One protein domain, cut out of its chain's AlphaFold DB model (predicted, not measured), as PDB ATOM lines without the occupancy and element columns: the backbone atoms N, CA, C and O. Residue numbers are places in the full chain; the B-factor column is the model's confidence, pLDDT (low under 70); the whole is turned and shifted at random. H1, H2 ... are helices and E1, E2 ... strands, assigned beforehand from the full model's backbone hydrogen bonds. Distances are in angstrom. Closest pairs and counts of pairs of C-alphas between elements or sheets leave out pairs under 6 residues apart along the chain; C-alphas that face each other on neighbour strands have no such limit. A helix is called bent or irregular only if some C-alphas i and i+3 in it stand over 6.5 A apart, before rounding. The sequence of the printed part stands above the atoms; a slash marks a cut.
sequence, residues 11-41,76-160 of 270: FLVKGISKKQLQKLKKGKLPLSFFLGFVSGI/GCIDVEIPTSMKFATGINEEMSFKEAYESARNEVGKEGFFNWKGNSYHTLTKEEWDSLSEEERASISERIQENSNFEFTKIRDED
ATOM      1  N   PHE A  11     205.260 133.827 170.454       85.00
ATOM      2  CA  PHE A  11     205.041 134.385 171.776       85.00
ATOM      3  C   PHE A  11     206.079 135.472 172.026       85.00
ATOM      4  O   PHE A  11     207.266 135.257 171.784       85.00
ATOM      5  N   LEU A  12     205.619 136.630 172.480       83.75
ATOM      6  CA  LEU A  12     206.440 137.759 172.881       83.75
ATOM      7  C   LEU A  12     206.466 137.787 174.407       83.75
ATOM      8  O   LEU A  12     205.425 137.982 175.038       83.75
ATOM      9  N   VAL A  13     207.648 137.567 174.976       76.50
ATOM     10  CA  VAL A  13     207.881 137.573 176.420       76.50
ATOM     11  C   VAL A  13     208.892 138.663 176.724       76.50
ATOM     12  O   VAL A  13     210.041 138.578 176.294       76.50
ATOM     13  N   LYS A  14     208.458 139.696 177.445       76.62
ATOM     14  CA  LYS A  14     209.313 140.823 177.817       76.62
ATOM     15  C   LYS A  14     209.919 140.670 179.202       76.62
ATOM     16  O   LYS A  14     209.307 140.079 180.090       76.62
ATOM     17  N   GLY A  15     211.090 141.271 179.387       67.31
ATOM     18  CA  GLY A  15     211.714 141.432 180.698       67.31
ATOM     19  C   GLY A  15     212.097 140.125 181.393       67.31
ATOM     20  O   GLY A  15     212.034 140.047 182.618       67.31
ATOM     21  N   ILE A  16     212.494 139.102 180.632       69.25
ATOM     22  CA  ILE A  16     212.973 137.835 181.187       69.25
ATOM     23  C   ILE A  16     214.475 137.927 181.486       69.25
ATOM     24  O   ILE A  16     215.265 138.392 180.667       69.25
ATOM     25  N   SER A  17     214.903 137.482 182.666       74.88
ATOM     26  CA  SER A  17     216.333 137.357 182.984       74.88
ATOM     27  C   SER A  17     216.971 136.180 182.236       74.88
ATOM     28  O   SER A  17     216.308 135.203 181.872       74.88
ATOM     29  N   LYS A  18     218.301 136.190 182.080       73.56
ATOM     30  CA  LYS A  18     219.039 135.065 181.471       73.56
ATOM     31  C   LYS A  18     218.813 133.737 182.206       73.56
ATOM     32  O   LYS A  18     218.751 132.687 181.566       73.56
ATOM     33  N   LYS A  19     218.685 133.772 183.539       74.38
ATOM     34  CA  LYS A  19     218.410 132.587 184.372       74.38
ATOM     35  C   LYS A  19     217.005 132.045 184.121       74.38
ATOM     36  O   LYS A  19     216.843 130.842 183.932       74.38
ATOM     37  N   GLN A  20     216.000 132.919 184.060       73.38
ATOM     38  CA  GLN A  20     214.630 132.528 183.719       73.38
ATOM     39  C   GLN A  20     214.545 131.954 182.298       73.38
ATOM     40  O   GLN A  20     213.913 130.919 182.105       73.38
ATOM     41  N   LEU A  21     215.248 132.544 181.324       74.94
ATOM     42  CA  LEU A  21     215.305 132.018 179.957       74.94
ATOM     43  C   LEU A  21     215.938 130.617 179.901       74.94
ATOM     44  O   LEU A  21     215.449 129.749 179.182       74.94
ATOM     45  N   GLN A  22     216.991 130.353 180.678       75.38
ATOM     46  CA  GLN A  22     217.566 129.005 180.775       75.38
ATOM     47  C   GLN A  22     216.604 128.005 181.410       75.38
ATOM     48  O   GLN A  22     216.497 126.881 180.927       75.38
ATOM     49  N   LYS A  23     215.906 128.393 182.486       76.88
ATOM     50  CA  LYS A  23     214.900 127.526 183.116       76.88
ATOM     51  C   LYS A  23     213.761 127.214 182.143       76.88
ATOM     52  O   LYS A  23     213.341 126.066 182.070       76.88
ATOM     53  N   LEU A  24     213.347 128.195 181.341       76.81
ATOM     54  CA  LEU A  24     212.357 128.034 180.278       76.81
ATOM     55  C   LEU A  24     212.829 127.043 179.199       76.81
ATOM     56  O   LEU A  24     212.108 126.103 178.879       76.81
ATOM     57  N   LYS A  25     214.064 127.188 178.693       78.06
ATOM     58  CA  LYS A  25     214.657 126.253 177.714       78.06
ATOM     59  C   LYS A  25     214.793 124.830 178.260       78.06
ATOM     60  O   LYS A  25     214.534 123.871 177.544       78.06
ATOM     61  N   LYS A  26     215.165 124.692 179.536       77.19
ATOM     62  CA  LYS A  26     215.302 123.399 180.228       77.19
ATOM     63  C   LYS A  26     213.956 122.786 180.645       77.19
ATOM     64  O   LYS A  26     213.960 121.748 181.295       77.19
ATOM     65  N   GLY A  27     212.825 123.432 180.342       67.12
ATOM     66  CA  GLY A  27     211.489 122.976 180.739       67.12
ATOM     67  C   GLY A  27     211.197 123.071 182.242       67.12
ATOM     68  O   GLY A  27     210.154 122.606 182.678       67.12
ATOM     69  N   LYS A  28     212.088 123.696 183.026       69.31
ATOM     70  CA  LYS A  28     211.950 123.896 184.482       69.31
ATOM     71  C   LYS A  28     211.089 125.107 184.852       69.31
ATOM     72  O   LYS A  28     210.873 125.370 186.028       69.31
ATOM     73  N   LEU A  29     210.670 125.894 183.866       69.56
ATOM     74  CA  LEU A  29     209.779 127.035 184.039       69.56
ATOM     75  C   LEU A  29     208.772 127.011 182.885       69.56
ATOM     76  O   LEU A  29     209.200 127.115 181.733       69.56
ATOM     77  N   PRO A  30     207.467 126.837 183.144       73.25
ATOM     78  CA  PRO A  30     206.488 126.742 182.075       73.25
ATOM     79  C   PRO A  30     206.320 128.092 181.373       73.25
ATOM     80  O   PRO A  30     206.244 129.139 182.013       73.25
ATOM     81  N   LEU A  31     206.209 128.077 180.039       74.12
ATOM     82  CA  LEU A  31     206.022 129.306 179.257       74.12
ATOM     83  C   LEU A  31     204.738 130.049 179.640       74.12
ATOM     84  O   LEU A  31     204.690 131.274 179.559       74.12
ATOM     85  N   SER A  32     203.722 129.314 180.097       65.62
ATOM     86  CA  SER A  32     202.470 129.881 180.591       65.62
ATOM     87  C   SER A  32     202.677 130.901 181.711       65.62
ATOM     88  O   SER A  32     201.903 131.846 181.791       65.62
ATOM     89  N   PHE A  33     203.763 130.791 182.487       67.44
ATOM     90  CA  PHE A  33     204.119 131.770 183.510       67.44
ATOM     91  C   PHE A  33     204.299 133.180 182.949       67.44
ATOM     92  O   PHE A  33     204.010 134.123 183.657       67.44
ATOM     93  N   PHE A  34     204.756 133.352 181.707       69.75
ATOM     94  CA  PHE A  34     205.035 134.675 181.127       69.75
ATOM     95  C   PHE A  34     203.926 135.205 180.221       69.75
ATOM     96  O   PHE A  34     203.964 136.355 179.779       69.75
ATOM     97  N   LEU A  35     202.962 134.355 179.889       69.31
ATOM     98  CA  LEU A  35     201.860 134.702 179.009       69.31
ATOM     99  C   LEU A  35     200.729 135.210 179.894       69.31
ATOM    100  O   LEU A  35     200.334 134.528 180.829       69.31
ATOM    101  N   GLY A  36     200.231 136.420 179.646       57.06
ATOM    102  CA  GLY A  36     199.251 137.068 180.524       57.06
ATOM    103  C   GLY A  36     197.907 136.331 180.561       57.06
ATOM    104  O   GLY A  36     196.989 136.702 179.835       57.06
ATOM    105  N   PHE A  37     197.801 135.288 181.392       56.12
ATOM    106  CA  PHE A  37     196.603 134.463 181.611       56.12
ATOM    107  C   PHE A  37     195.521 135.164 182.432       56.12
ATOM    108  O   PHE A  37     194.395 134.685 182.513       56.12
ATOM    109  N   VAL A  38     195.838 136.321 183.008       39.84
ATOM    110  CA  VAL A  38     194.927 137.092 183.843       39.84
ATOM    111  C   VAL A  38     194.862 138.505 183.289       39.84
ATOM    112  O   VAL A  38     195.845 139.245 183.314       39.84
ATOM    113  N   SER A  39     193.689 138.872 182.781       35.97
ATOM    114  CA  SER A  39     193.311 140.194 182.276       35.97
ATOM    115  C   SER A  39     193.351 141.282 183.366       35.97
ATOM    116  O   SER A  39     192.325 141.872 183.691       35.97
ATOM    117  N   GLY A  40     194.519 141.530 183.962       32.66
ATOM    118  CA  GLY A  40     194.698 142.533 185.015       32.66
ATOM    119  C   GLY A  40     196.041 142.508 185.748       32.66
ATOM    120  O   GLY A  40     196.379 143.499 186.380       32.66
ATOM    121  N   ILE A  41     196.843 141.444 185.632       33.91
ATOM    122  CA  ILE A  41     198.200 141.414 186.198       33.91
ATOM    123  C   ILE A  41     199.173 141.472 185.019       33.91
ATOM    124  O   ILE A  41     199.410 140.468 184.349       33.91
ATOM    125  N   GLY A  76     221.037 142.348 183.111       59.34
ATOM    126  CA  GLY A  76     219.986 142.958 182.292       59.34
ATOM    127  C   GLY A  76     218.887 141.962 181.897       59.34
ATOM    128  O   GLY A  76     219.176 140.835 181.482       59.34
ATOM    129  N   CYS A  77     217.628 142.388 182.015       65.38
ATOM    130  CA  CYS A  77     216.484 141.678 181.448       65.38
ATOM    131  C   CYS A  77     216.494 141.797 179.918       65.38
ATOM    132  O   CYS A  77     216.941 142.805 179.373       65.38
ATOM    133  N   ILE A  78     215.982 140.775 179.238       72.25
ATOM    134  CA  ILE A  78     215.888 140.712 177.779       72.25
ATOM    135  C   ILE A  78     214.455 140.416 177.345       72.25
ATOM    136  O   ILE A  78     213.679 139.813 178.085       72.25
ATOM    137  N   ASP A  79     214.122 140.817 176.126       77.19
ATOM    138  CA  ASP A  79     212.863 140.471 175.475       77.19
ATOM    139  C   ASP A  79     213.107 139.293 174.530       77.19
ATOM    140  O   ASP A  79     214.131 139.240 173.845       77.19
ATOM    141  N   VAL A  80     212.187 138.331 174.482       77.38
ATOM    142  CA  VAL A  80     212.343 137.124 173.665       77.38
ATOM    143  C   VAL A  80     211.117 136.825 172.816       77.38
ATOM    144  O   VAL A  80     209.971 137.012 173.227       77.38
ATOM    145  N   GLU A  81     211.375 136.309 171.617       84.88
ATOM    146  CA  GLU A  81     210.367 135.769 170.717       84.88
ATOM    147  C   GLU A  81     210.490 134.248 170.644       84.88
ATOM    148  O   GLU A  81     211.541 133.715 170.276       84.88
ATOM    149  N   ILE A  82     209.402 133.547 170.959       83.81
ATOM    150  CA  ILE A  82     209.355 132.083 170.991       83.81
ATOM    151  C   ILE A  82     208.396 131.609 169.902       83.81
ATOM    152  O   ILE A  82     207.187 131.833 170.014       83.81
ATOM    153  N   PRO A  83     208.893 130.975 168.831       86.44
ATOM    154  CA  PRO A  83     208.042 130.454 167.773       86.44
ATOM    155  C   PRO A  83     207.038 129.440 168.300       86.44
ATOM    156  O   PRO A  83     207.381 128.557 169.082       86.44
ATOM    157  N   THR A  84     205.813 129.525 167.797       85.94
ATOM    158  CA  THR A  84     204.719 128.655 168.198       85.94
ATOM    159  C   THR A  84     203.751 128.349 167.053       85.94
ATOM    160  O   THR A  84     203.616 129.109 166.086       85.94
ATOM    161  N   SER A  85     203.077 127.203 167.164       86.62
ATOM    162  CA  SER A  85     201.937 126.789 166.336       86.62
ATOM    163  C   SER A  85     200.570 127.127 166.945       86.62
ATOM    164  O   SER A  85     199.548 126.747 166.369       86.62
ATOM    165  N   MET A  86     200.523 127.845 168.072       85.62
ATOM    166  CA  MET A  86     199.266 128.265 168.700       85.62
ATOM    167  C   MET A  86     198.480 129.262 167.831       85.62
ATOM    168  O   MET A  86     199.016 129.933 166.944       85.62
ATOM    169  N   LYS A  87     197.168 129.354 168.077       88.94
ATOM    170  CA  LYS A  87     196.265 130.252 167.340       88.94
ATOM    171  C   LYS A  87     196.409 131.684 167.847       88.94
ATOM    172  O   LYS A  87     196.231 131.923 169.036       88.94
ATOM    173  N   PHE A  88     196.654 132.629 166.938       89.44
ATOM    174  CA  PHE A  88     196.712 134.060 167.250       89.44
ATOM    175  C   PHE A  88     195.686 134.858 166.457       89.44
ATOM    176  O   PHE A  88     195.493 134.593 165.270       89.44
ATOM    177  N   ALA A  89     195.099 135.866 167.099       87.69
ATOM    178  CA  ALA A  89     194.279 136.870 166.437       87.69
ATOM    179  C   ALA A  89     195.110 137.723 165.464       87.69
ATOM    180  O   ALA A  89     196.291 138.008 165.686       87.69
ATOM    181  N   THR A  90     194.482 138.139 164.370       81.88
ATOM    182  CA  THR A  90     195.082 138.805 163.216       81.88
ATOM    183  C   THR A  90     194.387 140.133 162.919       81.88
ATOM    184  O   THR A  90     194.034 140.442 161.791       81.88
ATOM    185  N   GLY A  91     194.225 140.971 163.937       80.44
ATOM    186  CA  GLY A  91     193.656 142.314 163.762       80.44
ATOM    187  C   GLY A  91     194.000 143.298 164.872       80.44
ATOM    188  O   GLY A  91     193.475 144.407 164.880       80.44
ATOM    189  N   ILE A  92     194.865 142.899 165.806       83.25
ATOM    190  CA  ILE A  92     195.184 143.704 166.982       83.25
ATOM    191  C   ILE A  92     196.266 144.716 166.629       83.25
ATOM    192  O   ILE A  92     197.297 144.360 166.056       83.25
ATOM    193  N   ASN A  93     196.017 145.977 166.972       78.25
ATOM    194  CA  ASN A  93     196.981 147.058 166.838       78.25
ATOM    195  C   ASN A  93     197.417 147.564 168.227       78.25
ATOM    196  O   ASN A  93     196.799 147.251 169.245       78.25
ATOM    197  N   GLU A  94     198.501 148.336 168.270       73.75
ATOM    198  CA  GLU A  94     199.053 148.875 169.524       73.75
ATOM    199  C   GLU A  94     198.325 150.136 170.023       73.75
ATOM    200  O   GLU A  94     198.532 150.553 171.165       73.75
ATOM    201  N   GLU A  95     197.466 150.729 169.189       81.56
ATOM    202  CA  GLU A  95     196.665 151.920 169.506       81.56
ATOM    203  C   GLU A  95     195.374 151.575 170.269       81.56
ATOM    204  O   GLU A  95     194.842 152.418 170.986       81.56
ATOM    205  N   MET A  96     194.885 150.336 170.144       77.75
ATOM    206  CA  MET A  96     193.722 149.814 170.861       77.75
ATOM    207  C   MET A  96     193.972 149.814 172.367       77.75
ATOM    208  O   MET A  96     195.065 149.473 172.838       77.75
ATOM    209  N   SER A  97     192.927 150.110 173.138       79.44
ATOM    210  CA  SER A  97     192.933 149.774 174.559       79.44
ATOM    211  C   SER A  97     193.044 148.256 174.739       79.44
ATOM    212  O   SER A  97     192.668 147.476 173.859       79.44
ATOM    213  N   PHE A  98     193.538 147.812 175.896       79.50
ATOM    214  CA  PHE A  98     193.635 146.380 176.187       79.50
ATOM    215  C   PHE A  98     192.276 145.676 176.051       79.50
ATOM    216  O   PHE A  98     192.203 144.588 175.488       79.50
ATOM    217  N   LYS A  99     191.192 146.322 176.505       78.38
ATOM    218  CA  LYS A  99     189.827 145.786 176.415       78.38
ATOM    219  C   LYS A  99     189.400 145.568 174.966       78.38
ATOM    220  O   LYS A  99     188.923 144.492 174.634       78.38
ATOM    221  N   GLU A 100     189.622 146.554 174.099       76.75
ATOM    222  CA  GLU A 100     189.301 146.438 172.671       76.75
ATOM    223  C   GLU A 100     190.148 145.361 171.983       76.75
ATOM    224  O   GLU A 100     189.624 144.559 171.208       76.75
ATOM    225  N   ALA A 101     191.443 145.304 172.303       77.19
ATOM    226  CA  ALA A 101     192.348 144.284 171.787       77.19
ATOM    227  C   ALA A 101     191.907 142.871 172.208       77.19
ATOM    228  O   ALA A 101     191.822 141.968 171.374       77.19
ATOM    229  N   TYR A 102     191.567 142.695 173.485       83.31
ATOM    230  CA  TYR A 102     191.076 141.440 174.039       83.31
ATOM    231  C   TYR A 102     189.743 141.020 173.413       83.31
ATOM    232  O   TYR A 102     189.620 139.892 172.945       83.31
ATOM    233  N   GLU A 103     188.750 141.914 173.361       81.75
ATOM    234  CA  GLU A 103     187.435 141.617 172.781       81.75
ATOM    235  C   GLU A 103     187.557 141.238 171.304       81.75
ATOM    236  O   GLU A 103     186.984 140.238 170.865       81.75
ATOM    237  N   SER A 104     188.354 141.988 170.539       81.06
ATOM    238  CA  SER A 104     188.612 141.682 169.133       81.06
ATOM    239  C   SER A 104     189.291 140.320 168.974       81.06
ATOM    240  O   SER A 104     188.879 139.526 168.129       81.06
ATOM    241  N   ALA A 105     190.294 140.016 169.800       84.62
ATOM    242  CA  ALA A 105     190.988 138.737 169.755       84.62
ATOM    243  C   ALA A 105     190.061 137.578 170.134       84.62
ATOM    244  O   ALA A 105     189.972 136.585 169.417       84.62
ATOM    245  N   ARG A 106     189.312 137.721 171.226       83.75
ATOM    246  CA  ARG A 106     188.359 136.723 171.707       83.75
ATOM    247  C   ARG A 106     187.278 136.422 170.669       83.75
ATOM    248  O   ARG A 106     186.921 135.258 170.498       83.75
ATOM    249  N   ASN A 107     186.798 137.438 169.955       87.12
ATOM    250  CA  ASN A 107     185.836 137.267 168.865       87.12
ATOM    251  C   ASN A 107     186.430 136.526 167.655       87.12
ATOM    252  O   ASN A 107     185.708 135.802 166.972       87.12
ATOM    253  N   GLU A 108     187.727 136.686 167.388       86.81
ATOM    254  CA  GLU A 108     188.399 136.066 166.242       86.81
ATOM    255  C   GLU A 108     188.829 134.617 166.511       86.81
ATOM    256  O   GLU A 108     188.583 133.732 165.687       86.81
ATOM    257  N   VAL A 109     189.474 134.360 167.654       85.62
ATOM    258  CA  VAL A 109     190.110 133.062 167.957       85.62
ATOM    259  C   VAL A 109     189.429 132.265 169.072       85.62
ATOM    260  O   VAL A 109     189.788 131.110 169.304       85.62
ATOM    261  N   GLY A 110     188.402 132.821 169.718       82.88
ATOM    262  CA  GLY A 110     187.647 132.139 170.770       82.88
ATOM    263  C   GLY A 110     188.439 131.986 172.067       82.88
ATOM    264  O   GLY A 110     189.347 132.767 172.341       82.88
ATOM    265  N   LYS A 111     188.082 130.985 172.886       76.75
ATOM    266  CA  LYS A 111     188.620 130.824 174.249       76.75
ATOM    267  C   LYS A 111     190.042 130.289 174.347       76.75
ATOM    268  O   LYS A 111     190.650 130.406 175.397       76.75
ATOM    269  N   GLU A 112     190.551 129.689 173.278       75.19
ATOM    270  CA  GLU A 112     191.830 128.967 173.262       75.19
ATOM    271  C   GLU A 112     192.838 129.624 172.313       75.19
ATOM    272  O   GLU A 112     193.520 128.958 171.528       75.19
ATOM    273  N   GLY A 113     192.852 130.950 172.304       83.38
ATOM    274  CA  GLY A 113     193.675 131.723 171.397       83.38
ATOM    275  C   GLY A 113     194.541 132.729 172.128       83.38
ATOM    276  O   GLY A 113     194.404 132.965 173.326       83.38
ATOM    277  N   PHE A 114     195.437 133.334 171.367       87.00
ATOM    278  CA  PHE A 114     196.344 134.358 171.847       87.00
ATOM    279  C   PHE A 114     196.256 135.609 170.990       87.00
ATOM    280  O   PHE A 114     195.739 135.602 169.871       87.00
ATOM    281  N   PHE A 115     196.802 136.699 171.499       86.25
ATOM    282  CA  PHE A 115     197.024 137.904 170.722       86.25
ATOM    283  C   PHE A 115     198.258 138.642 171.220       86.25
ATOM    284  O   PHE A 115     198.660 138.495 172.371       86.25
ATOM    285  N   ASN A 116     198.857 139.432 170.332       85.38
ATOM    286  CA  ASN A 116     199.971 140.302 170.676       85.38
ATOM    287  C   ASN A 116     199.454 141.723 170.857       85.38
ATOM    288  O   ASN A 116     198.751 142.236 169.987       85.38
ATOM    289  N   TRP A 117     199.824 142.357 171.961       79.88
ATOM    290  CA  TRP A 117     199.481 143.744 172.244       79.88
ATOM    291  C   TRP A 117     200.652 144.427 172.951       79.88
ATOM    292  O   TRP A 117     201.223 143.875 173.890       79.88
ATOM    293  N   LYS A 118     201.066 145.598 172.451       78.56
ATOM    294  CA  LYS A 118     202.185 146.406 172.984       78.56
ATOM    295  C   LYS A 118     203.474 145.615 173.280       78.56
ATOM    296  O   LYS A 118     204.203 145.878 174.237       78.56
ATOM    297  N   GLY A 119     203.774 144.643 172.422       74.62
ATOM    298  CA  GLY A 119     204.983 143.826 172.510       74.62
ATOM    299  C   GLY A 119     204.935 142.671 173.515       74.62
ATOM    300  O   GLY A 119     205.983 142.089 173.755       74.62
ATOM    301  N   ASN A 120     203.769 142.321 174.061       79.00
ATOM    302  CA  ASN A 120     203.557 141.119 174.877       79.00
ATOM    303  C   ASN A 120     202.489 140.210 174.255       79.00
ATOM    304  O   ASN A 120     201.630 140.682 173.502       79.00
ATOM    305  N   SER A 121     202.527 138.917 174.585       82.75
ATOM    306  CA  SER A 121     201.478 137.953 174.231       82.75
ATOM    307  C   SER A 121     200.515 137.687 175.390       82.75
ATOM    308  O   SER A 121     200.931 137.420 176.516       82.75
ATOM    309  N   TYR A 122     199.220 137.677 175.081       80.88
ATOM    310  CA  TYR A 122     198.135 137.478 176.042       80.88
ATOM    311  C   TYR A 122     197.235 136.324 175.611       80.88
ATOM    312  O   TYR A 122     196.997 136.139 174.413       80.88
ATOM    313  N   HIS A 123     196.726 135.562 176.580       84.06
ATOM    314  CA  HIS A 123     195.704 134.550 176.322       84.06
ATOM    315  C   HIS A 123     194.330 135.212 176.219       84.06
ATOM    316  O   HIS A 123     194.059 136.230 176.853       84.06
ATOM    317  N   THR A 124     193.419 134.617 175.457       84.50
ATOM    318  CA  THR A 124     192.039 135.093 175.378       84.50
ATOM    319  C   THR A 124     191.160 134.591 176.520       84.50
ATOM    320  O   THR A 124     189.956 134.744 176.413       84.50
ATOM    321  N   LEU A 125     191.683 133.988 177.593       77.06
ATOM    322  CA  LEU A 125     190.866 133.584 178.753       77.06
ATOM    323  C   LEU A 125     190.719 134.773 179.700       77.06
ATOM    324  O   LEU A 125     191.673 135.530 179.872       77.06
ATOM    325  N   THR A 126     189.541 134.940 180.308       73.44
ATOM    326  CA  THR A 126     189.403 135.901 181.413       73.44
ATOM    327  C   THR A 126     189.947 135.311 182.706       73.44
ATOM    328  O   THR A 126     190.098 134.093 182.835       73.44
ATOM    329  N   LYS A 127     190.174 136.184 183.691       69.25
ATOM    330  CA  LYS A 127     190.521 135.772 185.050       69.25
ATOM    331  C   LYS A 127     189.494 134.799 185.627       69.25
ATOM    332  O   LYS A 127     189.872 133.748 186.114       69.25
ATOM    333  N   GLU A 128     188.205 135.107 185.524       68.62
ATOM    334  CA  GLU A 128     187.140 134.273 186.092       68.62
ATOM    335  C   GLU A 128     187.065 132.910 185.400       68.62
ATOM    336  O   GLU A 128     186.802 131.897 186.049       68.62
ATOM    337  N   GLU A 129     187.301 132.872 184.084       75.19
ATOM    338  CA  GLU A 129     187.354 131.621 183.335       75.19
ATOM    339  C   GLU A 129     188.555 130.780 183.755       75.19
ATOM    340  O   GLU A 129     188.379 129.593 183.995       75.19
ATOM    341  N   TRP A 130     189.737 131.387 183.890       73.81
ATOM    342  CA  TRP A 130     190.944 130.718 184.372       73.81
ATOM    343  C   TRP A 130     190.794 130.219 185.814       73.81
ATOM    344  O   TRP A 130     191.101 129.063 186.109       73.81
ATOM    345  N   ASP A 131     190.248 131.059 186.693       71.19
ATOM    346  CA  ASP A 131     190.023 130.761 188.107       71.19
ATOM    347  C   ASP A 131     188.999 129.633 188.297       71.19
ATOM    348  O   ASP A 131     189.093 128.864 189.252       71.19
ATOM    349  N   SER A 132     188.071 129.481 187.348       74.81
ATOM    350  CA  SER A 132     187.096 128.387 187.326       74.81
ATOM    351  C   SER A 132     187.651 127.066 186.781       74.81
ATOM    352  O   SER A 132     186.999 126.038 186.962       74.81
ATOM    353  N   LEU A 133     188.807 127.070 186.104       73.56
ATOM    354  CA  LEU A 133     189.458 125.841 185.640       73.56
ATOM    355  C   LEU A 133     190.063 125.077 186.815       73.56
ATOM    356  O   LEU A 133     190.646 125.673 187.725       73.56
ATOM    357  N   SER A 134     189.977 123.752 186.743       75.50
ATOM    358  CA  SER A 134     190.716 122.861 187.637       75.50
ATOM    359  C   SER A 134     192.230 122.955 187.411       75.50
ATOM    360  O   SER A 134     192.701 123.399 186.361       75.50
ATOM    361  N   GLU A 135     193.008 122.504 188.393       70.94
ATOM    362  CA  GLU A 135     194.472 122.416 188.292       70.94
ATOM    363  C   GLU A 135     194.907 121.573 187.082       70.94
ATOM    364  O   GLU A 135     195.792 121.983 186.334       70.94
ATOM    365  N   GLU A 136     194.212 120.463 186.818       70.94
ATOM    366  CA  GLU A 136     194.452 119.596 185.656       70.94
ATOM    367  C   GLU A 136     194.225 120.334 184.325       70.94
ATOM    368  O   GLU A 136     195.014 120.205 183.387       70.94
ATOM    369  N   GLU A 137     193.173 121.150 184.231       74.31
ATOM    370  CA  GLU A 137     192.878 121.935 183.028       74.31
ATOM    371  C   GLU A 137     193.912 123.041 182.796       74.31
ATOM    372  O   GLU A 137     194.344 123.262 181.662       74.31
ATOM    373  N   ARG A 138     194.362 123.712 183.863       71.62
ATOM    374  CA  ARG A 138     195.432 124.718 183.778       71.62
ATOM    375  C   ARG A 138     196.762 124.083 183.375       71.62
ATOM    376  O   ARG A 138     197.455 124.624 182.509       71.62
ATOM    377  N   ALA A 139     197.089 122.923 183.944       71.75
ATOM    378  CA  ALA A 139     198.271 122.146 183.583       71.75
ATOM    379  C   ALA A 139     198.221 121.708 182.113       71.75
ATOM    380  O   ALA A 139     199.192 121.907 181.387       71.75
ATOM    381  N   SER A 140     197.068 121.233 181.633       72.88
ATOM    382  CA  SER A 140     196.880 120.851 180.228       72.88
ATOM    383  C   SER A 140     197.051 122.032 179.265       72.88
ATOM    384  O   SER A 140     197.667 121.898 178.206       72.88
ATOM    385  N   ILE A 141     196.562 123.224 179.628       76.62
ATOM    386  CA  ILE A 141     196.808 124.440 178.839       76.62
ATOM    387  C   ILE A 141     198.307 124.759 178.801       76.62
ATOM    388  O   ILE A 141     198.834 125.064 177.728       76.62
ATOM    389  N   SER A 142     198.987 124.666 179.945       74.44
ATOM    390  CA  SER A 142     200.428 124.894 180.058       74.44
ATOM    391  C   SER A 142     201.239 123.922 179.197       74.44
ATOM    392  O   SER A 142     202.084 124.353 178.409       74.44
ATOM    393  N   GLU A 143     200.932 122.629 179.279       77.25
ATOM    394  CA  GLU A 143     201.555 121.574 178.477       77.25
ATOM    395  C   GLU A 143     201.337 121.828 176.985       77.25
ATOM    396  O   GLU A 143     202.297 121.891 176.219       77.25
ATOM    397  N   ARG A 144     200.098 122.123 176.570       81.06
ATOM    398  CA  ARG A 144     199.787 122.421 175.166       81.06
ATOM    399  C   ARG A 144     200.602 123.597 174.633       81.06
ATOM    400  O   ARG A 144     201.038 123.567 173.483       81.06
ATOM    401  N   ILE A 145     200.808 124.640 175.432       82.44
ATOM    402  CA  ILE A 145     201.649 125.781 175.043       82.44
ATOM    403  C   ILE A 145     203.091 125.335 174.864       82.44
ATOM    404  O   ILE A 145     203.711 125.705 173.868       82.44
ATOM    405  N   GLN A 146     203.612 124.550 175.803       78.69
ATOM    406  CA  GLN A 146     204.984 124.065 175.776       78.69
ATOM    407  C   GLN A 146     205.238 123.153 174.569       78.69
ATOM    408  O   GLN A 146     206.177 123.400 173.819       78.69
ATOM    409  N   GLU A 147     204.361 122.184 174.311       83.06
ATOM    410  CA  GLU A 147     204.430 121.282 173.153       83.06
ATOM    411  C   GLU A 147     204.365 122.023 171.814       83.06
ATOM    412  O   GLU A 147     204.996 121.635 170.830       83.06
ATOM    413  N   ASN A 148     203.586 123.106 171.762       84.31
ATOM    414  CA  ASN A 148     203.419 123.918 170.563       84.31
ATOM    415  C   ASN A 148     204.435 125.061 170.474       84.31
ATOM    416  O   ASN A 148     204.280 125.923 169.607       84.31
ATOM    417  N   SER A 149     205.449 125.101 171.341       82.50
ATOM    418  CA  SER A 149     206.480 126.141 171.365       82.50
ATOM    419  C   SER A 149     207.856 125.568 171.060       82.50
ATOM    420  O   SER A 149     208.214 124.475 171.482       82.50
ATOM    421  N   ASN A 150     208.656 126.326 170.312       82.75
ATOM    422  CA  ASN A 150     210.016 125.945 169.966       82.75
ATOM    423  C   ASN A 150     211.022 126.853 170.685       82.75
ATOM    424  O   ASN A 150     211.305 127.962 170.235       82.75
ATOM    425  N   PHE A 151     211.573 126.356 171.790       77.69
ATOM    426  CA  PHE A 151     212.528 127.085 172.630       77.69
ATOM    427  C   PHE A 151     213.955 127.119 172.053       77.69
ATOM    428  O   PHE A 151     214.714 128.050 172.339       77.69
ATOM    429  N   GLU A 152     214.297 126.166 171.183       67.94
ATOM    430  CA  GLU A 152     215.593 126.104 170.491       67.94
ATOM    431  C   GLU A 152     215.778 127.280 169.523       67.94
ATOM    432  O   GLU A 152     216.881 127.776 169.338       67.94
ATOM    433  N   PHE A 153     214.688 127.781 168.933       61.06
ATOM    434  CA  PHE A 153     214.716 128.919 168.005       61.06
ATOM    435  C   PHE A 153     214.246 130.233 168.653       61.06
ATOM    436  O   PHE A 153     213.663 131.096 167.992       61.06
ATOM    437  N   THR A 154     214.479 130.379 169.958       72.00
ATOM    438  CA  THR A 154     214.241 131.632 170.689       72.00
ATOM    439  C   THR A 154     215.091 132.760 170.108       72.00
ATOM    440  O   THR A 154     216.301 132.620 169.949       72.00
ATOM    441  N   LYS A 155     214.464 133.894 169.786       74.75
ATOM    442  CA  LYS A 155     215.182 135.100 169.350       74.75
ATOM    443  C   LYS A 155     215.191 136.123 170.466       74.75
ATOM    444  O   LYS A 155     214.131 136.427 171.001       74.75
ATOM    445  N   ILE A 156     216.361 136.667 170.768       71.81
ATOM    446  CA  ILE A 156     216.495 137.826 171.645       71.81
ATOM    447  C   ILE A 156     216.132 139.072 170.831       71.81
ATOM    448  O   ILE A 156     216.542 139.218 169.677       71.81
ATOM    449  N   ARG A 157     215.300 139.934 171.406       61.41
ATOM    450  CA  ARG A 157     214.881 141.200 170.821       61.41
ATOM    451  C   ARG A 157     215.715 142.305 171.461       61.41
ATOM    452  O   ARG A 157     215.322 142.893 172.459       61.41
ATOM    453  N   ASP A 158     216.883 142.559 170.885       55.06
ATOM    454  CA  ASP A 158     217.737 143.665 171.312       55.06
ATOM    455  C   ASP A 158     217.224 144.970 170.683       55.06
ATOM    456  O   ASP A 158     217.293 145.154 169.468       55.06
ATOM    457  N   GLU A 159     216.683 145.886 171.494       52.44
ATOM    458  CA  GLU A 159     216.264 147.217 171.012       52.44
ATOM    459  C   GLU A 159     217.439 148.204 170.845       52.44
ATOM    460  O   GLU A 159     217.256 149.260 170.247       52.44
ATOM    461  N   ASP A 160     218.661 147.852 171.271       43.34
ATOM    462  CA  ASP A 160     219.838 148.735 171.227       43.34
ATOM    463  C   ASP A 160     221.093 148.051 170.615       43.34
ATOM    464  O   ASP A 160     222.092 147.862 171.306       43.34
TER     465      ASP A 160
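What this domain is: This is residues 11 to 41 and 76 to 160 of the 270 residues of an uncharacterized protein of Gramella sp. KN1008 (UniProt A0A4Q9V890). A short hairpin of two strands, E3 and E4, sits in the middle; helix H3 packs on it from one side, and on the other E4 comes close to E1, an edge strand of a separate three-stranded sheet. H4 and H5 lead from the H3 end of the domain back toward that sheet, with residues 132 to 137 sticking out at their turn; short H2 packs on H5 deep in the domain, and H1 only grazes the sheet. The 116 printed residues hold five named helices and five named strands, in the order E1 H1 H2 E2 H3 E3 E4 H4 H5 E5; the class is mixed, helices and strands. The larger sheet has the order E1, E2, E5, and both it and the pair E3 and E4 are antiparallel. The whole is compact, with a radius of gyration of the C-alphas of 13.9 A, and rounded, spanning 36 by 34 by 24 A.

How they stand to each other: Start at E1, residues 11 to 16, the antiparallel neighbour of E2, residues 78 to 84, at 158 degrees between their directions; look for N 11 and O 82, 2.8 A apart and within hydrogen-bond range. On the other side of E2 is E5, residues 155 to 157, antiparallel at 139 degrees, with N 81 and O 155 within hydrogen-bond range at 2.8 A. H1, residues 18 to 25, only grazes this sheet with its residues 18 to 24. H2, residues 31 to 34, only grazes it too, and is close to but not clearly touching H1: the closest C-alphas, those of Leu 24 and Leu 31, are 6.5 A apart. Now move to E3, residues 114 to 117, and E4, residues 120 to 123, an antiparallel hairpin at 147 degrees, where N 117 and O 120 are within hydrogen-bond range at 2.9 A. The closest C-alphas of E1 and E4 are those of Leu 12 and Asn 120, 4.9 A apart. H3, residues 98 to 112, comes closest to E3 at Ala 105 and Phe 115, whose C-alphas are 6.2 A apart; it is not on the sheet of E1, E2 and E5. H4, residues 127 to 132, and H5, residues 135 to 147, are close but not clearly touching, at a steep tilt of 62 degrees and running opposite ways; the closest C-alphas, those of Trp 130 and Arg 138, are 7.5 A apart. With its residues 142 to 146 alone, H5 touches H2, the closest C-alphas being those of Ser 32 and Ser 142 at 5.4 A. H3 and H4 are apart. In H1, H4 and H5 every O i to N i+4 pair is within hydrogen-bond range, in H3 9 of 11, and H2 is too short for such a pair.

Where its parts are: Find C-alpha 11 at (205.041, 134.385, 171.776), where E1 begins; it runs 12.8 A to Ile 16. H1, Lys 18 to Lys 25, and H2, Leu 31 to Phe 34, follow. E2 runs 19.0 A from Ile 78 to Thr 84. Find C-alpha 98 at (193.635, 146.380, 176.187); from there H3 runs 17.7 A to Glu 112, and it is irregular, with C-alphas 108 and 111 9.6 A apart. Next come E3, Phe 114 to Trp 117, E4, Asn 120 to His 123, and H4, Lys 127 to Ser 132. H5 runs 18.2 A from Glu 135 to Glu 147. E5 begins at Lys 155 and ends at C-alpha 157, at (214.881, 141.200, 170.821).

The domain as a whole: The two C-alphas farthest apart, those of Ser 134 and Asp 160, are 42.3 A apart. Look for the cut after residue 41: residues 42 to 75 are not printed, and C-alphas 41 and 76 are 22.2 A apart across it. Residues 85 to 97 make the long link from E2 to H3. The mean pLDDT of the printed part is 74.8; 25 residues are under 70, among them residues 32 to 41 and 157 to 160.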